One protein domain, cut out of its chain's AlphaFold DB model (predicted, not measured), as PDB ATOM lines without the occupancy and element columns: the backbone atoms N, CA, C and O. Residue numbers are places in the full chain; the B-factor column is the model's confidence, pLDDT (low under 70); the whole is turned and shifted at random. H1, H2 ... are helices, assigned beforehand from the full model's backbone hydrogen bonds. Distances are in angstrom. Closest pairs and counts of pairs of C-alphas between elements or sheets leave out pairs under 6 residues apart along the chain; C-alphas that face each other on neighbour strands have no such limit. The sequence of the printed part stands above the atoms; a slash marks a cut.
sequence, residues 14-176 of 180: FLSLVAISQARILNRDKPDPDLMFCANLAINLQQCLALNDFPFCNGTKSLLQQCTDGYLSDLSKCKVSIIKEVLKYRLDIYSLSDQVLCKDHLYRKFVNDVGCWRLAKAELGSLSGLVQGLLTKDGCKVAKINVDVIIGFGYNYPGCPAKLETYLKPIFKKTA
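This is residues 14 to 176 of the 180 residues of an uncharacterized protein of Strigamia maritima (UniProt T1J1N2). Six helices form an up-and-down bundle in two groups: the hairpin H2 and H3 packs on one side of H4, H6 and H8 pack on the other, and H7 packs on H6 and H8, apart from H4. Short H5 lies across one end; H1 folds back along the first part of H2, and the turn at residues 27 to 32 sticks out. The printed part has 163 residues with eight named helices, H1 to H8, and no named strand: all helix. It is compact, with a radius of gyration of the C-alphas of 16.5 A and spans of 54 by 37 by 23 A.

H1, residues 14 to 26, begins at C-alpha 14 (318.638, 22.706, 14.774). H2 is residues 33 to 51, 27.1 A long; H3 63 to 75; H4 81 to 101, 30.0 A; H5 103 to 111; H6 114 to 129; H7 137 to 156, 30.7 A. H8, residues 160 to 175, has a kink of 28 degrees near residue 167 and ends at C-alpha 175 (329.012, 17.171, 1.619).

H1 touches residues 35 to 39 of H2, closest C-alphas Ile 25 and Met 36, 7.4 A. H2 and H3 form a hairpin at 7 degrees, a shallow tilt, closest C-alphas Cys 48 and Cys 67, 5.7 A. H4 touches H8 at a steep tilt of 40 degrees, closest C-alphas Leu 96 and Ile 171, 6.1 A. H5 is about perpendicular to H4, at 87 degrees. In H1, H2, H4 and H6 every O i to N i+4 pair is within hydrogen-bond range; H3 has 5 of 9, H7 14 of 16, H8 10 of 12, and H5 2 of 5 beside 4 of 6 O i to N i+3 pairs.

The farthest C-alphas, Asp 29 and Pro 158, are 54.4 A apart. The printed part has no cut; the link from H2 to H3 is long. pLDDT is under 70 at residues 14 to 30, 60 and 132 to 135.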
ATOM      1  N   PHE A  14     318.509  24.155  14.534       41.31
ATOM      2  CA  PHE A  14     318.638  22.706  14.774       41.31
ATOM      3  C   PHE A  14     317.844  22.199  15.967       41.31
ATOM      4  O   PHE A  14     317.224  21.133  15.891       41.31
ATOM      5  N   LEU A  15     317.809  22.987  17.044       40.81
ATOM      6  CA  LEU A  15     316.918  22.714  18.164       40.81
ATOM      7  C   LEU A  15     315.462  22.746  17.716       40.81
ATOM      8  O   LEU A  15     314.682  21.961  18.231       40.81
ATOM      9  N   SER A  16     315.092  23.566  16.729       44.75
ATOM     10  CA  SER A  16     313.706  23.625  16.271       44.75
ATOM     11  C   SER A  16     313.289  22.413  15.440       44.75
ATOM     12  O   SER A  16     312.201  21.927  15.685       44.75
ATOM     13  N   LEU A  17     314.101  21.807  14.565       43.66
ATOM     14  CA  LEU A  17     313.672  20.565  13.882       43.66
ATOM     15  C   LEU A  17     313.527  19.373  14.842       43.66
ATOM     16  O   LEU A  17     312.544  18.633  14.761       43.66
ATOM     17  N   VAL A  18     314.454  19.219  15.795       48.41
ATOM     18  CA  VAL A  18     314.359  18.167  16.821       48.41
ATOM     19  C   VAL A  18     313.215  18.467  17.795       48.41
ATOM     20  O   VAL A  18     312.402  17.583  18.041       48.41
ATOM     21  N   ALA A  19     313.049  19.706  18.265       46.91
ATOM     22  CA  ALA A  19     311.946  20.088  19.151       46.91
ATOM     23  C   ALA A  19     310.576  20.062  18.455       46.91
ATOM     24  O   ALA A  19     309.598  19.658  19.071       46.91
ATOM     25  N   ILE A  20     310.483  20.417  17.168       50.28
ATOM     26  CA  ILE A  20     309.253  20.296  16.363       50.28
ATOM     27  C   ILE A  20     308.918  18.819  16.157       50.28
ATOM     28  O   ILE A  20     307.747  18.447  16.236       50.28
ATOM     29  N   SER A  21     309.919  17.959  15.940       53.09
ATOM     30  CA  SER A  21     309.691  16.514  15.877       53.09
ATOM     31  C   SER A  21     309.256  15.944  17.234       53.09
ATOM     32  O   SER A  21     308.271  15.217  17.273       53.09
ATOM     33  N   GLN A  22     309.864  16.355  18.353       53.16
ATOM     34  CA  GLN A  22     309.463  15.945  19.706       53.16
ATOM     35  C   GLN A  22     308.054  16.432  20.062       53.16
ATOM     36  O   GLN A  22     307.239  15.639  20.518       53.16
ATOM     37  N   ALA A  23     307.721  17.694  19.780       51.47
ATOM     38  CA  ALA A  23     306.390  18.246  20.018       51.47
ATOM     39  C   ALA A  23     305.312  17.558  19.161       51.47
ATOM     40  O   ALA A  23     304.208  17.319  19.638       51.47
ATOM     41  N   ARG A  24     305.623  17.186  17.909       54.91
ATOM     42  CA  ARG A  24     304.701  16.418  17.047       54.91
ATOM     43  C   ARG A  24     304.577  14.947  17.446       54.91
ATOM     44  O   ARG A  24     303.510  14.377  17.245       54.91
ATOM     45  N   ILE A  25     305.633  14.335  17.983       53.66
ATOM     46  CA  ILE A  25     305.612  12.956  18.495       53.66
ATOM     47  C   ILE A  25     304.807  12.888  19.800       53.66
ATOM     48  O   ILE A  25     303.999  11.980  19.958       53.66
ATOM     49  N   LEU A  26     304.986  13.864  20.696       53.25
ATOM     50  CA  LEU A  26     304.314  13.930  21.999       53.25
ATOM     51  C   LEU A  26     302.830  14.321  21.905       53.25
ATOM     52  O   LEU A  26     302.054  13.912  22.758       53.25
ATOM     53  N   ASN A  27     302.421  15.063  20.869       56.84
ATOM     54  CA  ASN A  27     301.021  15.462  20.650       56.84
ATOM     55  C   ASN A  27     300.187  14.447  19.842       56.84
ATOM     56  O   ASN A  27     299.079  14.775  19.420       56.84
ATOM     57  N   ARG A  28     300.692  13.235  19.572       57.97
ATOM     58  CA  ARG A  28     299.886  12.168  18.956       57.97
ATOM     59  C   ARG A  28     299.325  11.246  20.030       57.97
ATOM     60  O   ARG A  28     300.083  10.732  20.844       57.97
ATOM     61  N   ASP A  29     298.033  10.930  19.924       60.84
ATOM     62  CA  ASP A  29     297.341   9.961  20.794       60.84
ATOM     63  C   ASP A  29     298.026   8.582  20.828       60.84
ATOM     64  O   ASP A  29     297.882   7.832  21.793       60.84
ATOM     65  N   LYS A  30     298.801   8.249  19.782       69.50
ATOM     66  CA  LYS A  30     299.751   7.131  19.751       69.50
ATOM     67  C   LYS A  30     301.011   7.537  18.976       69.50
ATOM     68  O   LYS A  30     300.919   7.767  17.766       69.50
ATOM     69  N   PRO A  31     302.181   7.635  19.623       70.88
ATOM     70  CA  PRO A  31     303.419   7.918  18.914       70.88
ATOM     71  C   PRO A  31     303.824   6.714  18.049       70.88
ATOM     72  O   PRO A  31     303.694   5.561  18.455       70.88
ATOM     73  N   ASP A  32     304.285   6.991  16.828       81.06
ATOM     74  CA  ASP A  32     304.767   5.978  15.885       81.06
ATOM     75  C   ASP A  32     306.080   5.362  16.423       81.06
ATOM     76  O   ASP A  32     307.056   6.101  16.602       81.06
ATOM     77  N   PRO A  33     306.131   4.043  16.703       82.62
ATOM     78  CA  PRO A  33     307.311   3.398  17.281       82.62
ATOM     79  C   PRO A  33     308.575   3.529  16.422       82.62
ATOM     80  O   PRO A  33     309.667   3.704  16.966       82.62
ATOM     81  N   ASP A  34     308.441   3.480  15.092       81.62
ATOM     82  CA  ASP A  34     309.581   3.604  14.179       81.62
ATOM     83  C   ASP A  34     310.099   5.055  14.190       81.62
ATOM     84  O   ASP A  34     311.309   5.293  14.227       81.62
ATOM     85  N   LEU A  35     309.193   6.040  14.253       77.94
ATOM     86  CA  LEU A  35     309.547   7.455  14.397       77.94
ATOM     87  C   LEU A  35     310.243   7.745  15.737       77.94
ATOM     88  O   LEU A  35     311.249   8.457  15.761       77.94
ATOM     89  N   MET A  36     309.741   7.180  16.838       82.19
ATOM     90  CA  MET A  36     310.363   7.306  18.161       82.19
ATOM     91  C   MET A  36     311.771   6.713  18.182       82.19
ATOM     92  O   MET A  36     312.690   7.338  18.707       82.19
ATOM     93  N   PHE A  37     311.957   5.535  17.582       85.75
ATOM     94  CA  PHE A  37     313.272   4.914  17.468       85.75
ATOM     95  C   PHE A  37     314.254   5.819  16.713       85.75
ATOM     96  O   PHE A  37     315.337   6.114  17.222       85.75
ATOM     97  N   CYS A  38     313.867   6.319  15.533       81.94
ATOM     98  CA  CYS A  38     314.721   7.204  14.742       81.94
ATOM     99  C   CYS A  38     315.041   8.522  15.476       81.94
ATOM    100  O   CYS A  38     316.166   9.016  15.401       81.94
ATOM    101  N   ALA A  39     314.071   9.089  16.202       79.81
ATOM    102  CA  ALA A  39     314.269  10.300  16.996       79.81
ATOM    103  C   ALA A  39     315.248  10.065  18.158       79.81
ATOM    104  O   ALA A  39     316.172  10.854  18.349       79.81
ATOM    105  N   ASN A  40     315.104   8.953  18.884       83.38
ATOM    106  CA  ASN A  40     316.031   8.570  19.952       83.38
ATOM    107  C   ASN A  40     317.445   8.338  19.416       83.38
ATOM    108  O   ASN A  40     318.413   8.786  20.026       83.38
ATOM    109  N   LEU A  41     317.569   7.709  18.246       82.94
ATOM    110  CA  LEU A  41     318.856   7.522  17.583       82.94
ATOM    111  C   LEU A  41     319.536   8.873  17.292       82.94
ATOM    112  O   LEU A  41     320.715   9.048  17.596       82.94
ATOM    113  N   ALA A  42     318.781   9.852  16.781       80.19
ATOM    114  CA  ALA A  42     319.277  11.205  16.526       80.19
ATOM    115  C   ALA A  42     319.708  11.940  17.808       80.19
ATOM    116  O   ALA A  42     320.746  12.603  17.819       80.19
ATOM    117  N   ILE A  43     318.922  11.822  18.884       81.44
ATOM    118  CA  ILE A  43     319.208  12.439  20.190       81.44
ATOM    119  C   ILE A  43     320.482  11.849  20.788       81.44
ATOM    120  O   ILE A  43     321.380  12.593  21.176       81.44
ATOM    121  N   ASN A  44     320.580  10.523  20.821       83.62
ATOM    122  CA  ASN A  44     321.726   9.821  21.383       83.62
ATOM    123  C   ASN A  44     323.011  10.167  20.611       83.62
ATOM    124  O   ASN A  44     324.044  10.420  21.230       83.62
ATOM    125  N   LEU A  45     322.941  10.248  19.276       82.94
ATOM    126  CA  LEU A  45     324.067  10.691  18.450       82.94
ATOM    127  C   LEU A  45     324.490  12.120  18.827       82.94
ATOM    128  O   LEU A  45     325.667  12.374  19.074       82.94
ATOM    129  N   GLN A  46     323.532  13.045  18.939       80.62
ATOM    130  CA  GLN A  46     323.796  14.433  19.331       80.62
ATOM    131  C   GLN A  46     324.447  14.532  20.719       80.62
ATOM    132  O   GLN A  46     325.389  15.302  20.902       80.62
ATOM    133  N   GLN A  47     323.960  13.758  21.689       83.56
ATOM    134  CA  GLN A  47     324.513  13.721  23.044       83.56
ATOM    135  C   GLN A  47     325.955  13.211  23.045       83.56
ATOM    136  O   GLN A  47     326.816  13.840  23.657       83.56
ATOM    137  N   CYS A  48     326.243  12.133  22.309       84.19
ATOM    138  CA  CYS A  48     327.605  11.620  22.187       84.19
ATOM    139  C   CYS A  48     328.550  12.690  21.620       84.19
ATOM    140  O   CYS A  48     329.613  12.960  22.174       84.19
ATOM    141  N   LEU A  49     328.135  13.383  20.557       79.12
ATOM    142  CA  LEU A  49     328.936  14.436  19.929       79.12
ATOM    143  C   LEU A  49     329.140  15.652  20.847       79.12
ATOM    144  O   LEU A  49     330.204  16.276  20.822       79.12
ATOM    145  N   ALA A  50     328.149  15.992  21.674       77.75
ATOM    146  CA  ALA A  50     328.250  17.081  22.642       77.75
ATOM    147  C   ALA A  50     329.303  16.793  23.724       77.75
ATOM    148  O   ALA A  50     330.071  17.688  24.058       77.75
ATOM    149  N   LEU A  51     329.407  15.549  24.201       79.25
ATOM    150  CA  LEU A  51     330.369  15.153  25.242       79.25
ATOM    151  C   LEU A  51     331.835  15.169  24.771       79.25
ATOM    152  O   LEU A  51     332.750  15.218  25.591       79.25
ATOM    153  N   ASN A  52     332.073  15.155  23.458       75.88
ATOM    154  CA  ASN A  52     333.413  15.084  22.880       75.88
ATOM    155  C   ASN A  52     333.901  16.464  22.426       75.88
ATOM    156  O   ASN A  52     333.835  16.827  21.250       75.88
ATOM    157  N   ASP A  53     334.352  17.273  23.383       70.81
ATOM    158  CA  ASP A  53     334.771  18.665  23.158       70.81
ATOM    159  C   ASP A  53     336.218  18.844  22.707       70.81
ATOM    160  O   ASP A  53     336.586  19.948  22.313       70.81
ATOM    161  N   PHE A  54     337.024  17.783  22.695       76.75
ATOM    162  CA  PHE A  54     338.415  17.849  22.260       76.75
ATOM    163  C   PHE A  54     338.642  17.094  20.946       76.75
ATOM    164  O   PHE A  54     338.121  15.989  20.770       76.75
ATOM    165  N   PRO A  55     339.450  17.651  20.027       80.06
ATOM    166  CA  PRO A  55     339.838  16.965  18.809       80.06
ATOM    167  C   PRO A  55     340.898  15.926  19.168       80.06
ATOM    168  O   PRO A  55     342.062  16.254  19.405       80.06
ATOM    169  N   PHE A  56     340.494  14.665  19.226       84.19
ATOM    170  CA  PHE A  56     341.377  13.556  19.563       84.19
ATOM    171  C   PHE A  56     341.227  12.433  18.548       84.19
ATOM    172  O   PHE A  56     340.101  12.084  18.209       84.19
ATOM    173  N   CYS A  57     342.353  11.859  18.119       86.81
ATOM    174  CA  CYS A  57     342.424  10.694  17.240       86.81
ATOM    175  C   CYS A  57     343.161   9.558  17.965       86.81
ATOM    176  O   CYS A  57     344.350   9.687  18.263       86.81
ATOM    177  N   ASN A  58     342.473   8.443  18.236       77.19
ATOM    178  CA  ASN A  58     343.076   7.234  18.801       77.19
ATOM    179  C   ASN A  58     343.614   6.353  17.665       77.19
ATOM    180  O   ASN A  58     342.967   5.399  17.231       77.19
ATOM    181  N   GLY A  59     344.754   6.742  17.096       75.00
ATOM    182  CA  GLY A  59     345.242   6.143  15.855       75.00
ATOM    183  C   GLY A  59     344.476   6.691  14.652       75.00
ATOM    184  O   GLY A  59     344.673   7.847  14.286       75.00
ATOM    185  N   THR A  60     343.617   5.877  14.032       69.62
ATOM    186  CA  THR A  60     342.914   6.231  12.783       69.62
ATOM    187  C   THR A  60     341.510   6.806  12.974       69.62
ATOM    188  O   THR A  60     340.961   7.325  12.006       69.62
ATOM    189  N   LYS A  61     340.931   6.730  14.182       79.31
ATOM    190  CA  LYS A  61     339.565   7.203  14.471       79.31
ATOM    191  C   LYS A  61     339.552   8.309  15.516       79.31
ATOM    192  O   LYS A  61     340.188   8.179  16.565       79.31
ATOM    193  N   SER A  62     338.776   9.352  15.268       82.62
ATOM    194  CA  SER A  62     338.460  10.383  16.240       82.62
ATOM    195  C   SER A  62     337.342   9.954  17.185       82.62
ATOM    196  O   SER A  62     336.631   8.973  16.950       82.62
ATOM    197  N   LEU A  63     337.184  10.700  18.278       79.50
ATOM    198  CA  LEU A  63     336.055  10.527  19.193       79.50
ATOM    199  C   LEU A  63     334.699  10.729  18.495       79.50
ATOM    200  O   LEU A  63     333.724  10.075  18.860       79.50
ATOM    201  N   LEU A  64     334.639  11.569  17.455       78.38
ATOM    202  CA  LEU A  64     333.425  11.757  16.658       78.38
ATOM    203  C   LEU A  64     333.063  10.476  15.896       78.38
ATOM    204  O   LEU A  64     331.901  10.086  15.913       78.38
ATOM    205  N   GLN A  65     334.034   9.775  15.299       79.88
ATOM    206  CA  GLN A  65     333.768   8.497  14.628       79.88
ATOM    207  C   GLN A  65     333.436   7.365  15.598       79.88
ATOM    208  O   GLN A  65     332.572   6.543  15.312       79.88
ATOM    209  N   GLN A  66     334.061   7.332  16.777       80.81
ATOM    210  CA  GLN A  66     333.659   6.382  17.824       80.81
ATOM    211  C   GLN A  66     332.194   6.599  18.227       80.81
ATOM    212  O   GLN A  66     331.454   5.634  18.410       80.81
ATOM    213  N   CYS A  67     331.756   7.862  18.274       80.94
ATOM    214  CA  CYS A  67     330.357   8.217  18.472       80.94
ATOM    215  C   CYS A  67     329.442   7.848  17.308       80.94
ATOM    216  O   CYS A  67     328.244   7.799  17.527       80.94
ATOM    217  N   THR A  68     329.927   7.639  16.086       81.69
ATOM    218  CA  THR A  68     329.058   7.377  14.925       81.69
ATOM    219  C   THR A  68     329.004   5.897  14.550       81.69
ATOM    220  O   THR A  68     327.969   5.434  14.068       81.69
ATOM    221  N   ASP A  69     330.061   5.130  14.839       81.31
ATOM    222  CA  ASP A  69     330.181   3.706  14.497       81.31
ATOM    223  C   ASP A  69     329.025   2.857  15.056       81.31
ATOM    224  O   ASP A  69     328.464   2.030  14.337       81.31
ATOM    225  N   GLY A  70     328.614   3.097  16.308       72.06
ATOM    226  CA  GLY A  70     327.502   2.367  16.934       72.06
ATOM    227  C   GLY A  70     326.129   2.671  16.320       72.06
ATOM    228  O   GLY A  70     325.213   1.856  16.394       72.06
ATOM    229  N   TYR A  71     325.986   3.819  15.660       79.94
ATOM    230  CA  TYR A  71     324.708   4.297  15.128       79.94
ATOM    231  C   TYR A  71     324.485   3.850  13.683       79.94
ATOM    232  O   TYR A  71     323.340   3.735  13.249       79.94
ATOM    233  N   LEU A  72     325.558   3.545  12.944       75.31
ATOM    234  CA  LEU A  72     325.477   3.022  11.578       75.31
ATOM    235  C   LEU A  72     324.739   1.677  11.519       75.31
ATOM    236  O   LEU A  72     323.910   1.475  10.630       75.31
ATOM    237  N   SER A  73     324.980   0.778  12.478       76.81
ATOM    238  CA  SER A  73     324.254  -0.496  12.578       76.81
ATOM    239  C   SER A  73     322.771  -0.295  12.893       76.81
ATOM    240  O   SER A  73     321.911  -0.964  12.312       76.81
ATOM    241  N   ASP A  74     322.458   0.662  13.763       80.69
ATOM    242  CA  ASP A  74     321.090   0.948  14.198       80.69
ATOM    243  C   ASP A  74     320.283   1.758  13.177       80.69
ATOM    244  O   ASP A  74     319.058   1.648  13.134       80.69
ATOM    245  N   LEU A  75     320.945   2.484  12.274       80.81
ATOM    246  CA  LEU A  75     320.304   3.213  11.180       80.81
ATOM    247  C   LEU A  75     319.456   2.298  10.279       80.81
ATOM    248  O   LEU A  75     318.443   2.728   9.728       80.81
ATOM    249  N   SER A  76     319.843   1.026  10.138       81.56
ATOM    250  CA  SER A  76     319.086   0.026   9.374       81.56
ATOM    251  C   SER A  76     317.675  -0.215   9.931       81.56
ATOM    252  O   SER A  76     316.759  -0.487   9.153       81.56
ATOM    253  N   LYS A  77     317.495  -0.042  11.247       83.44
ATOM    254  CA  LYS A  77     316.231  -0.223  11.976       83.44
ATOM    255  C   LYS A  77     315.315   1.001  11.868       83.44
ATOM    256  O   LYS A  77     314.117   0.885  12.107       83.44
ATOM    257  N   CYS A  78     315.844   2.159  11.467       82.88
ATOM    258  CA  CYS A  78     315.039   3.340  11.175       82.88
ATOM    259  C   CYS A  78     314.334   3.175   9.818       82.88
ATOM    260  O   CYS A  78     314.974   3.215   8.764       82.88
ATOM    261  N   LYS A  79     313.009   2.980   9.837       82.44
ATOM    262  CA  LYS A  79     312.201   2.773   8.618       82.44
ATOM    263  C   LYS A  79     311.685   4.063   7.982       82.44
ATOM    264  O   LYS A  79     311.276   4.047   6.824       82.44
ATOM    265  N   VAL A  80     311.722   5.180   8.707       80.19
ATOM    266  CA  VAL A  80     311.291   6.484   8.190       80.19
ATOM    267  C   VAL A  80     312.345   7.004   7.211       80.19
ATOM    268  O   VAL A  80     313.391   7.498   7.632       80.19
ATOM    269  N   SER A  81     312.076   6.887   5.906       79.06
ATOM    270  CA  SER A  81     313.041   7.157   4.824       79.06
ATOM    271  C   SER A  81     313.726   8.518   4.946       79.06
ATOM    272  O   SER A  81     314.951   8.582   4.955       79.06
ATOM    273  N   ILE A  82     312.952   9.588   5.146       75.50
ATOM    274  CA  ILE A  82     313.497  10.947   5.253       75.50
ATOM    275  C   ILE A  82     314.411  11.118   6.473       75.50
ATOM    276  O   ILE A  82     315.468  11.735   6.381       75.50
ATOM    277  N   ILE A  83     314.059  10.532   7.622       76.75
ATOM    278  CA  ILE A  83     314.894  10.624   8.830       76.75
ATOM    279  C   ILE A  83     316.154   9.781   8.658       76.75
ATOM    280  O   ILE A  83     317.237  10.203   9.056       76.75
ATOM    281  N   LYS A  84     316.030   8.616   8.019       81.75
ATOM    282  CA  LYS A  84     317.167   7.767   7.674       81.75
ATOM    283  C   LYS A  84     318.153   8.493   6.756       81.75
ATOM    284  O   LYS A  84     319.352   8.410   6.998       81.75
ATOM    285  N   GLU A  85     317.675   9.224   5.751       80.56
ATOM    286  CA  GLU A  85     318.515  10.042   4.865       80.56
ATOM    287  C   GLU A  85     319.232  11.164   5.622       80.56
ATOM    288  O   GLU A  85     320.446  11.315   5.480       80.56
ATOM    289  N   VAL A  86     318.516  11.895   6.483       80.56
ATOM    290  CA  VAL A  86     319.098  12.946   7.339       80.56
ATOM    291  C   VAL A  86     320.190  12.374   8.245       80.56
ATOM    292  O   VAL A  86     321.281  12.933   8.349       80.56
ATOM    293  N   LEU A  87     319.910  11.250   8.909       81.56
ATOM    294  CA  LEU A  87     320.862  10.588   9.795       81.56
ATOM    295  C   LEU A  87     322.070  10.055   9.031       81.56
ATOM    296  O   LEU A  87     323.195  10.235   9.487       81.56
ATOM    297  N   LYS A  88     321.859   9.453   7.858       85.00
ATOM    298  CA  LYS A  88     322.950   9.000   6.992       85.00
ATOM    299  C   LYS A  88     323.864  10.165   6.615       85.00
ATOM    300  O   LYS A  88     325.063  10.084   6.843       85.00
ATOM    301  N   TYR A  89     323.291  11.264   6.131       84.31
ATOM    302  CA  TYR A  89     324.052  12.447   5.740       84.31
ATOM    303  C   TYR A  89     324.878  13.026   6.901       84.31
ATOM    304  O   TYR A  89     326.047  13.377   6.734       84.31
ATOM    305  N   ARG A  90     324.309  13.061   8.113       85.44
ATOM    306  CA  ARG A  90     325.042  13.443   9.329       85.44
ATOM    307  C   ARG A  90     326.239  12.540   9.585       85.44
ATOM    308  O   ARG A  90     327.340  13.039   9.798       85.44
ATOM    309  N   LEU A  91     326.020  11.226   9.580       85.75
ATOM    310  CA  LEU A  91     327.075  10.240   9.815       85.75
ATOM    311  C   LEU A  91     328.183  10.360   8.756       85.75
ATOM    312  O   LEU A  91     329.359  10.322   9.111       85.75
ATOM    313  N   ASP A  92     327.822  10.607   7.494       86.62
ATOM    314  CA  ASP A  92     328.769  10.835   6.398       86.62
ATOM    315  C   ASP A  92     329.629  12.091   6.640       86.62
ATOM    316  O   ASP A  92     330.850  12.050   6.470       86.62
ATOM    317  N   ILE A  93     329.033  13.194   7.112       87.56
ATOM    318  CA  ILE A  93     329.778  14.404   7.501       87.56
ATOM    319  C   ILE A  93     330.759  14.128   8.636       87.56
ATOM    320  O   ILE A  93     331.906  14.569   8.560       87.56
ATOM    321  N   TYR A  94     330.343  13.401   9.675       86.69
ATOM    322  CA  TYR A  94     331.243  13.071  10.782       86.69
ATOM    323  C   TYR A  94     332.381  12.153  10.336       86.69
ATOM    324  O   TYR A  94     333.525  12.381  10.722       86.69
ATOM    325  N   SER A  95     332.100  11.199   9.446       86.38
ATOM    326  CA  SER A  95     333.132  10.342   8.863       86.38
ATOM    327  C   SER A  95     334.140  11.124   8.023       86.38
ATOM    328  O   SER A  95     335.349  10.909   8.120       86.38
ATOM    329  N   LEU A  96     333.673  12.091   7.233       89.12
ATOM    330  CA  LEU A  96     334.550  12.978   6.471       89.12
ATOM    331  C   LEU A  96     335.350  13.918   7.370       89.12
ATOM    332  O   LEU A  96     336.534  14.137   7.118       89.12
ATOM    333  N   SER A  97     334.729  14.439   8.423       89.69
ATOM    334  CA  SER A  97     335.407  15.202   9.468       89.69
ATOM    335  C   SER A  97     336.572  14.414  10.054       89.69
ATOM    336  O   SER A  97     337.680  14.933  10.127       89.69
ATOM    337  N   ASP A  98     336.354  13.146  10.391       89.00
ATOM    338  CA  ASP A  98     337.388  12.239  10.883       89.00
ATOM    339  C   ASP A  98     338.563  12.097   9.918       89.00
ATOM    340  O   ASP A  98     339.725  12.269  10.297       89.00
ATOM    341  N   GLN A  99     338.246  11.846   8.645       88.44
ATOM    342  CA  GLN A  99     339.244  11.719   7.589       88.44
ATOM    343  C   GLN A  99     340.081  12.984   7.425       88.44
ATOM    344  O   GLN A  99     341.240  12.878   7.050       88.44
ATOM    345  N   VAL A 100     339.522  14.172   7.664       91.69
ATOM    346  CA  VAL A 100     340.261  15.437   7.549       91.69
ATOM    347  C   VAL A 100     341.017  15.757   8.839       91.69
ATOM    348  O   VAL A 100     342.169  16.171   8.780       91.69
ATOM    349  N   LEU A 101     340.404  15.546  10.005       90.81
ATOM    350  CA  LEU A 101     340.984  15.866  11.312       90.81
ATOM    351  C   LEU A 101     342.177  14.970  11.659       90.81
ATOM    352  O   LEU A 101     343.190  15.446  12.185       90.81
ATOM    353  N   CYS A 102     342.036  13.669  11.402       88.44
ATOM    354  CA  CYS A 102     343.049  12.677  11.744       88.44
ATOM    355  C   CYS A 102     344.114  12.523  10.650       88.44
ATOM    356  O   CYS A 102     345.216  12.053  10.939       88.44
ATOM    357  N   LYS A 103     343.841  12.980   9.421       78.81
ATOM    358  CA  LYS A 103     344.851  13.112   8.365       78.81
ATOM    359  C   LYS A 103     345.695  14.375   8.590       78.81
ATOM    360  O   LYS A 103     345.231  15.368   9.142       78.81
ATOM    361  N   ASP A 104     346.975  14.310   8.230       72.12
ATOM    362  CA  ASP A 104     347.940  15.423   8.320       72.12
ATOM    363  C   ASP A 104     348.144  16.011   9.735       72.12
ATOM    364  O   ASP A 104     348.585  17.152   9.900       72.12
ATOM    365  N   HIS A 105     347.838  15.226  10.777       78.94
ATOM    366  CA  HIS A 105     347.959  15.609  12.191       78.94
ATOM    367  C   HIS A 105     347.242  16.920  12.554       78.94
ATOM    368  O   HIS A 105     347.640  17.609  13.499       78.94
ATOM    369  N   LEU A 106     346.172  17.270  11.831       88.31
ATOM    370  CA  LEU A 106     345.417  18.499  12.058       88.31
ATOM    371  C   LEU A 106     344.855  18.566  13.488       88.31
ATOM    372  O   LEU A 106     344.892  19.628  14.110       88.31
ATOM    373  N   TYR A 107     344.470  17.421  14.063       89.94
ATOM    374  CA  TYR A 107     344.090  17.318  15.475       89.94
ATOM    375  C   TYR A 107     345.149  17.902  16.431       89.94
ATOM    376  O   TYR A 107     344.788  18.596  17.376       89.94
ATOM    377  N   ARG A 108     346.458  17.730  16.167       89.00
ATOM    378  CA  ARG A 108     347.536  18.299  17.007       89.00
ATOM    379  C   ARG A 108     347.564  19.825  16.949       89.00
ATOM    380  O   ARG A 108     347.928  20.470  17.928       89.00
ATOM    381  N   LYS A 109     347.171  20.412  15.814       88.62
ATOM    382  CA  LYS A 109     347.073  21.872  15.643       88.62
ATOM    383  C   LYS A 109     345.867  22.453  16.384       88.62
ATOM    384  O   LYS A 109     345.924  23.608  16.810       88.62
ATOM    385  N   PHE A 110     344.800  21.668  16.525       89.56
ATOM    386  CA  PHE A 110     343.599  22.057  17.260       89.56
ATOM    387  C   PHE A 110     343.667  21.762  18.762       89.56
ATOM    388  O   PHE A 110     343.070  22.505  19.532       89.56
ATOM    389  N   VAL A 111     344.405  20.735  19.205       87.06
ATOM    390  CA  VAL A 111     344.466  20.360  20.634       87.06
ATOM    391  C   VAL A 111     344.990  21.503  21.514       87.06
ATOM    392  O   VAL A 111     344.576  21.647  22.657       87.06
ATOM    393  N   ASN A 112     345.848  22.355  20.945       84.25
ATOM    394  CA  ASN A 112     346.433  23.518  21.612       84.25
ATOM    395  C   ASN A 112     345.617  24.811  21.414       84.25
ATOM    396  O   ASN A 112     346.046  25.875  21.844       84.25
ATOM    397  N   ASP A 113     344.474  24.748  20.725       87.50
ATOM    398  CA  ASP A 113     343.671  25.910  20.337       87.50
ATOM    399  C   ASP A 113     342.175  25.589  20.440       87.50
ATOM    400  O   ASP A 113     341.449  25.425  19.454       87.50
ATOM    401  N   VAL A 114     341.724  25.456  21.690       83.94
ATOM    402  CA  VAL A 114     340.354  25.054  22.037       83.94
ATOM    403  C   VAL A 114     339.318  26.042  21.491       83.94
ATOM    404  O   VAL A 114     338.238  25.627  21.080       83.94
ATOM    405  N   GLY A 115     339.642  27.341  21.444       87.25
ATOM    406  CA  GLY A 115     338.770  28.363  20.857       87.25
ATOM    407  C   GLY A 115     338.535  28.114  19.369       87.25
ATOM    408  O   GLY A 115     337.388  28.028  18.929       87.25
ATOM    409  N   CYS A 116     339.615  27.885  18.616       90.81
ATOM    410  CA  CYS A 116     339.518  27.556  17.202       90.81
ATOM    411  C   CYS A 116     338.768  26.242  16.948       90.81
ATOM    412  O   CYS A 116     337.937  26.155  16.043       90.81
ATOM    413  N   TRP A 117     339.013  25.220  17.772       90.44
ATOM    414  CA  TRP A 117     338.296  23.951  17.666       90.44
ATOM    415  C   TRP A 117     336.794  24.096  17.932       90.44
ATOM    416  O   TRP A 117     335.989  23.513  17.212       90.44
ATOM    417  N   ARG A 118     336.389  24.901  18.921       88.12
ATOM    418  CA  ARG A 118     334.965  25.154  19.197       88.12
ATOM    419  C   ARG A 118     334.256  25.788  18.004       88.12
ATOM    420  O   ARG A 118     333.148  25.364  17.684       88.12
ATOM    421  N   LEU A 119     334.899  26.734  17.313       89.81
ATOM    422  CA  LEU A 119     334.374  27.300  16.062       89.81
ATOM    423  C   LEU A 119     334.238  26.225  14.976       89.81
ATOM    424  O   LEU A 119     333.188  26.106  14.348       89.81
ATOM    425  N   ALA A 120     335.273  25.400  14.804       91.31
ATOM    426  CA  ALA A 120     335.280  24.301  13.844       91.31
ATOM    427  C   ALA A 120     334.150  23.287  14.104       91.31
ATOM    428  O   ALA A 120     333.440  22.889  13.182       91.31
ATOM    429  N   LYS A 121     333.968  22.879  15.367       86.75
ATOM    430  CA  LYS A 121     332.938  21.927  15.803       86.75
ATOM    431  C   LYS A 121     331.532  22.510  15.658       86.75
ATOM    432  O   LYS A 121     330.631  21.791  15.230       86.75
ATOM    433  N   ALA A 122     331.345  23.790  15.987       86.06
ATOM    434  CA  ALA A 122     330.070  24.475  15.800       86.06
ATOM    435  C   ALA A 122     329.658  24.469  14.324       86.06
ATOM    436  O   ALA A 122     328.545  24.056  14.005       86.06
ATOM    437  N   GLU A 123     330.576  24.823  13.421       89.50
ATOM    438  CA  GLU A 123     330.279  24.823  11.988       89.50
ATOM    439  C   GLU A 123     330.116  23.416  11.414       89.50
ATOM    440  O   GLU A 123     329.247  23.193  10.575       89.50
ATOM    441  N   LEU A 124     330.860  22.424  11.911       87.50
ATOM    442  CA  LEU A 124     330.600  21.029  11.557       87.50
ATOM    443  C   LEU A 124     329.167  20.611  11.927       87.50
ATOM    444  O   LEU A 124     328.514  19.915  11.152       87.50
ATOM    445  N   GLY A 125     328.672  21.047  13.090       83.38
ATOM    446  CA  GLY A 125     327.283  20.850  13.505       83.38
ATOM    447  C   GLY A 125     326.282  21.560  12.588       83.38
ATOM    448  O   GLY A 125     325.266  20.970  12.226       83.38
ATOM    449  N   SER A 126     326.581  22.790  12.159       83.44
ATOM    450  CA  SER A 126     325.772  23.505  11.161       83.44
ATOM    451  C   SER A 126     325.695  22.729   9.845       83.44
ATOM    452  O   SER A 126     324.601  22.507   9.326       83.44
ATOM    453  N   LEU A 127     326.840  22.265   9.331       83.44
ATOM    454  CA  LEU A 127     326.931  21.494   8.089       83.44
ATOM    455  C   LEU A 127     326.219  20.142   8.186       83.44
ATOM    456  O   LEU A 127     325.512  19.780   7.247       83.44
ATOM    457  N   SER A 128     326.376  19.412   9.301       80.25
ATOM    458  CA  SER A 128     325.688  18.128   9.544       80.25
ATOM    459  C   SER A 128     324.174  18.289   9.607       80.25
ATOM    460  O   SER A 128     323.407  17.366   9.330       80.25
ATOM    461  N   GLY A 129     323.739  19.495   9.932       75.00
ATOM    462  CA  GLY A 129     322.360  19.878   9.893       75.00
ATOM    463  C   GLY A 129     321.750  20.024   8.499       75.00
ATOM    464  O   GLY A 129     320.557  19.773   8.312       75.00
ATOM    465  N   LEU A 130     322.544  20.424   7.511       76.19
ATOM    466  CA  LEU A 130     322.063  20.574   6.141       76.19
ATOM    467  C   LEU A 130     321.716  19.196   5.556       76.19
ATOM    468  O   LEU A 130     322.150  18.182   6.076       76.19
ATOM    469  N   VAL A 131     320.921  19.119   4.492       71.12
ATOM    470  CA  VAL A 131     320.665  17.844   3.798       71.12
ATOM    471  C   VAL A 131     320.825  18.091   2.313       71.12
ATOM    472  O   VAL A 131     320.071  18.862   1.730       71.12
ATOM    473  N   GLN A 132     321.804  17.434   1.702       64.56
ATOM    474  CA  GLN A 132     322.224  17.635   0.313       64.56
ATOM    475  C   GLN A 132     321.075  17.596  -0.704       64.56
ATOM    476  O   GLN A 132     320.983  18.489  -1.538       64.56
ATOM    477  N   GLY A 133     320.164  16.623  -0.596       59.69
ATOM    478  CA  GLY A 133     318.996  16.506  -1.482       59.69
ATOM    479  C   GLY A 133     317.885  17.533  -1.224       59.69
ATOM    480  O   GLY A 133     316.959  17.643  -2.020       59.69
ATOM    481  N   LEU A 134     317.970  18.286  -0.122       61.88
ATOM    482  CA  LEU A 134     317.019  19.338   0.248       61.88
ATOM    483  C   LEU A 134     317.585  20.747   0.022       61.88
ATOM    484  O   LEU A 134     316.850  21.728   0.149       61.88
ATOM    485  N   LEU A 135     318.879  20.876  -0.290       69.62
ATOM    486  CA  LEU A 135     319.489  22.173  -0.557       69.62
ATOM    487  C   LEU A 135     319.214  22.608  -1.997       69.62
ATOM    488  O   LEU A 135     319.578  21.942  -2.962       69.62
ATOM    489  N   THR A 136     318.618  23.788  -2.138       80.25
ATOM    490  CA  THR A 136     318.545  24.502  -3.417       80.25
ATOM    491  C   THR A 136     319.906  25.115  -3.764       80.25
ATOM    492  O   THR A 136     320.777  25.252  -2.900       80.25
ATOM    493  N   LYS A 137     320.086  25.590  -5.008       83.00
ATOM    494  CA  LYS A 137     321.278  26.374  -5.396       83.00
ATOM    495  C   LYS A 137     321.541  27.561  -4.464       83.00
ATOM    496  O   LYS A 137     322.698  27.871  -4.191       83.00
ATOM    497  N   ASP A 138     320.497  28.211  -3.962       81.25
ATOM    498  CA  ASP A 138     320.658  29.319  -3.021       81.25
ATOM    499  C   ASP A 138     320.980  28.828  -1.606       81.25
ATOM    500  O   ASP A 138     321.864  29.394  -0.966       81.25
ATOM    501  N   GLY A 139     320.388  27.714  -1.156       80.56
ATOM    502  CA  GLY A 139     320.787  27.054   0.095       80.56
ATOM    503  C   GLY A 139     322.269  26.660   0.098       80.56
ATOM    504  O   GLY A 139     322.978  26.867   1.080       80.56
ATOM    505  N   CYS A 140     322.767  26.201  -1.047       83.06
ATOM    506  CA  CYS A 140     324.178  25.922  -1.293       83.06
ATOM    507  C   CYS A 140     325.082  27.154  -1.176       83.06
ATOM    508  O   CYS A 140     326.138  27.096  -0.541       83.06
ATOM    509  N   LYS A 141     324.671  28.288  -1.757       85.38
ATOM    510  CA  LYS A 141     325.403  29.556  -1.615       85.38
ATOM    511  C   LYS A 141     325.443  30.013  -0.160       85.38
ATOM    512  O   LYS A 141     326.504  30.415   0.306       85.38
ATOM    513  N   VAL A 142     324.322  29.920   0.559       83.94
ATOM    514  CA  VAL A 142     324.242  30.287   1.982       83.94
ATOM    515  C   VAL A 142     325.178  29.420   2.819       83.94
ATOM    516  O   VAL A 142     325.939  29.950   3.622       83.94
ATOM    517  N   ALA A 143     325.197  28.106   2.590       84.56
ATOM    518  CA  ALA A 143     326.106  27.202   3.289       84.56
ATOM    519  C   ALA A 143     327.584  27.558   3.041       84.56
ATOM    520  O   ALA A 143     328.377  27.584   3.978       84.56
ATOM    521  N   LYS A 144     327.946  27.911   1.799       88.06
ATOM    522  CA  LYS A 144     329.298  28.392   1.478       88.06
ATOM    523  C   LYS A 144     329.640  29.679   2.235       88.06
ATOM    524  O   LYS A 144     330.712  29.767   2.826       88.06
ATOM    525  N   ILE A 145     328.729  30.656   2.226       87.25
ATOM    526  CA  ILE A 145     328.910  31.931   2.934       87.25
ATOM    527  C   ILE A 145     329.116  31.682   4.430       87.25
ATOM    528  O   ILE A 145     330.016  32.277   5.012       87.25
ATOM    529  N   ASN A 146     328.343  30.782   5.043       86.69
ATOM    530  CA  ASN A 146     328.502  30.440   6.457       86.69
ATOM    531  C   ASN A 146     329.901  29.888   6.758       86.69
ATOM    532  O   ASN A 146     330.556  30.378   7.677       86.69
ATOM    533  N   VAL A 147     330.402  28.951   5.947       89.56
ATOM    534  CA  VAL A 147     331.768  28.418   6.098       89.56
ATOM    535  C   VAL A 147     332.811  29.533   5.996       89.56
ATOM    536  O   VAL A 147     333.695  29.628   6.849       89.56
ATOM    537  N   ASP A 148     332.700  30.403   4.989       90.19
ATOM    538  CA  ASP A 148     333.634  31.514   4.787       90.19
ATOM    539  C   ASP A 148     333.580  32.523   5.957       90.19
ATOM    540  O   ASP A 148     334.620  32.996   6.424       90.19
ATOM    541  N   VAL A 149     332.386  32.802   6.496       88.81
ATOM    542  CA  VAL A 149     332.184  33.662   7.674       88.81
ATOM    543  C   VAL A 149     332.814  33.052   8.927       88.81
ATOM    544  O   VAL A 149     333.494  33.765   9.664       88.81
ATOM    545  N   ILE A 150     332.656  31.748   9.169       89.75
ATOM    546  CA  ILE A 150     333.281  31.070  10.316       89.75
ATOM    547  C   ILE A 150     334.808  31.100  10.213       89.75
ATOM    548  O   ILE A 150     335.480  31.386  11.206       89.75
ATOM    549  N   ILE A 151     335.365  30.870   9.021       91.12
ATOM    550  CA  ILE A 151     336.807  31.024   8.780       91.12
ATOM    551  C   ILE A 151     337.245  32.462   9.099       91.12
ATOM    552  O   ILE A 151     338.257  32.659   9.773       91.12
ATOM    553  N   GLY A 152     336.449  33.456   8.690       88.31
ATOM    554  CA  GLY A 152     336.656  34.864   9.030       88.31
ATOM    555  C   GLY A 152     336.616  35.143  10.537       88.31
ATOM    556  O   GLY A 152     337.486  35.834  11.059       88.31
ATOM    557  N   PHE A 153     335.682  34.556  11.289       88.00
ATOM    558  CA  PHE A 153     335.665  34.696  12.752       88.00
ATOM    559  C   PHE A 153     336.918  34.131  13.426       88.00
ATOM    560  O   PHE A 153     337.296  34.598  14.505       88.00
ATOM    561  N   GLY A 154     337.598  33.192  12.766       86.50
ATOM    562  CA  GLY A 154     338.903  32.696  13.174       86.50
ATOM    563  C   GLY A 154     339.962  33.790  13.335       86.50
ATOM    564  O   GLY A 154     340.890  33.580  14.104       86.50
ATOM    565  N   TYR A 155     339.842  34.967  12.700       87.19
ATOM    566  CA  TYR A 155     340.828  36.056  12.843       87.19
ATOM    567  C   TYR A 155     340.965  36.586  14.276       87.19
ATOM    568  O   TYR A 155     341.998  37.159  14.614       87.19
ATOM    569  N   ASN A 156     339.980  36.329  15.141       85.44
ATOM    570  CA  ASN A 156     340.079  36.622  16.572       85.44
ATOM    571  C   ASN A 156     341.050  35.680  17.322       85.44
ATOM    572  O   ASN A 156     341.317  35.891  18.503       85.44
ATOM    573  N   TYR A 157     341.582  34.651  16.652       84.81
ATOM    574  CA  TYR A 157     342.468  33.627  17.204       84.81
ATOM    575  C   TYR A 157     343.690  33.428  16.279       84.81
ATOM    576  O   TYR A 157     343.539  32.994  15.131       84.81
ATOM    577  N   PRO A 158     344.925  33.716  16.735       86.69
ATOM    578  CA  PRO A 158     346.119  33.605  15.897       86.69
ATOM    579  C   PRO A 158     346.278  32.224  15.242       86.69
ATOM    580  O   PRO A 158     346.289  31.189  15.904       86.69
ATOM    581  N   GLY A 159     346.412  32.202  13.912       86.75
ATOM    582  CA  GLY A 159     346.592  30.972  13.131       86.75
ATOM    583  C   GLY A 159     345.338  30.100  12.979       86.75
ATOM    584  O   GLY A 159     345.406  29.067  12.312       86.75
ATOM    585  N   CYS A 160     344.195  30.498  13.542       93.00
ATOM    586  CA  CYS A 160     342.950  29.747  13.434       93.00
ATOM    587  C   CYS A 160     342.331  29.727  12.024       93.00
ATOM    588  O   CYS A 160     341.921  28.643  11.607       93.00
ATOM    589  N   PRO A 161     342.314  30.823  11.231       94.62
ATOM    590  CA  PRO A 161     341.710  30.805   9.895       94.62
ATOM    591  C   PRO A 161     342.285  29.708   8.998       94.62
ATOM    592  O   PRO A 161     341.535  28.960   8.384       94.62
ATOM    593  N   ALA A 162     343.610  29.524   9.009       92.75
ATOM    594  CA  ALA A 162     344.268  28.471   8.238       92.75
ATOM    595  C   ALA A 162     343.883  27.056   8.712       92.75
ATOM    596  O   ALA A 162     343.713  26.149   7.893       92.75
ATOM    597  N   LYS A 163     343.717  26.851  10.029       93.31
ATOM    598  CA  LYS A 163     343.253  25.571  10.595       93.31
ATOM    599  C   LYS A 163     341.802  25.293  10.193       93.31
ATOM    600  O   LYS A 163     341.508  24.194   9.729       93.31
ATOM    601  N   LEU A 164     340.921  26.289  10.328       94.38
ATOM    602  CA  LEU A 164     339.514  26.209   9.927       94.38
ATOM    603  C   LEU A 164     339.373  25.957   8.430       94.38
ATOM    604  O   LEU A 164     338.594  25.103   8.033       94.38
ATOM    605  N   GLU A 165     340.157  26.641   7.604       94.56
ATOM    606  CA  GLU A 165     340.153  26.458   6.158       94.56
ATOM    607  C   GLU A 165     340.578  25.041   5.760       94.56
ATOM    608  O   GLU A 165     339.892  24.389   4.971       94.56
ATOM    609  N   THR A 166     341.664  24.542   6.360       93.75
ATOM    610  CA  THR A 166     342.158  23.174   6.130       93.75
ATOM    611  C   THR A 166     341.130  22.125   6.559       93.75
ATOM    612  O   THR A 166     341.037  21.067   5.946       93.75
ATOM    613  N   TYR A 167     340.346  22.416   7.599       93.75
ATOM    614  CA  TYR A 167     339.357  21.497   8.146       93.75
ATOM    615  C   TYR A 167     338.007  21.537   7.415       93.75
ATOM    616  O   TYR A 167     337.528  20.519   6.923       93.75
ATOM    617  N   LEU A 168     337.384  22.713   7.325       93.25
ATOM    618  CA  LEU A 168     335.991  22.882   6.906       93.25
ATOM    619  C   LEU A 168     335.817  22.835   5.386       93.25
ATOM    620  O   LEU A 168     334.854  22.233   4.912       93.25
ATOM    621  N   LYS A 169     336.735  23.418   4.596       91.50
ATOM    622  CA  LYS A 169     336.568  23.470   3.130       91.50
ATOM    623  C   LYS A 169     336.530  22.081   2.479       91.50
ATOM    624  O   LYS A 169     335.665  21.871   1.624       91.50
ATOM    625  N   PRO A 170     337.400  21.115   2.842       91.00
ATOM    626  CA  PRO A 170     337.326  19.769   2.275       91.00
ATOM    627  C   PRO A 170     336.037  19.031   2.640       91.00
ATOM    628  O   PRO A 170     335.502  18.313   1.796       91.00
ATOM    629  N   ILE A 171     335.537  19.221   3.868       90.81
ATOM    630  CA  ILE A 171     334.273  18.632   4.330       90.81
ATOM    631  C   ILE A 171     333.128  19.224   3.509       90.81
ATOM    632  O   ILE A 171     332.447  18.482   2.808       90.81
ATOM    633  N   PHE A 172     333.001  20.555   3.495       88.44
ATOM    634  CA  PHE A 172     331.983  21.279   2.732       88.44
ATOM    635  C   PHE A 172     331.956  20.862   1.257       88.44
ATOM    636  O   PHE A 172     330.900  20.525   0.737       88.44
ATOM    637  N   LYS A 173     333.116  20.815   0.585       87.75
ATOM    638  CA  LYS A 173     333.212  20.443  -0.837       87.75
ATOM    639  C   LYS A 173     332.658  19.044  -1.134       87.75
ATOM    640  O   LYS A 173     332.214  18.794  -2.250       87.75
ATOM    641  N   LYS A 174     332.752  18.121  -0.174       84.75
ATOM    642  CA  LYS A 174     332.286  16.740  -0.334       84.75
ATOM    643  C   LYS A 174     330.830  16.543   0.083       84.75
ATOM    644  O   LYS A 174     330.222  15.578  -0.366       84.75
ATOM    645  N   THR A 175     330.300  17.403   0.949       78.62
ATOM    646  CA  THR A 175     329.012  17.171   1.619       78.62
ATOM    647  C   THR A 175     327.941  18.130   1.133       78.62
ATOM    648  O   THR A 175     326.830  17.714   0.813       78.62
ATOM    649  N   ALA A 176     328.276  19.407   0.986       73.00
ATOM    650  CA  ALA A 176     327.353  20.382   0.452       73.00
ATOM    651  C   ALA A 176     327.287  20.257  -1.072       73.00
ATOM    652  O   ALA A 176     328.303  20.321  -1.767       73.00
TER     653      ALA A 176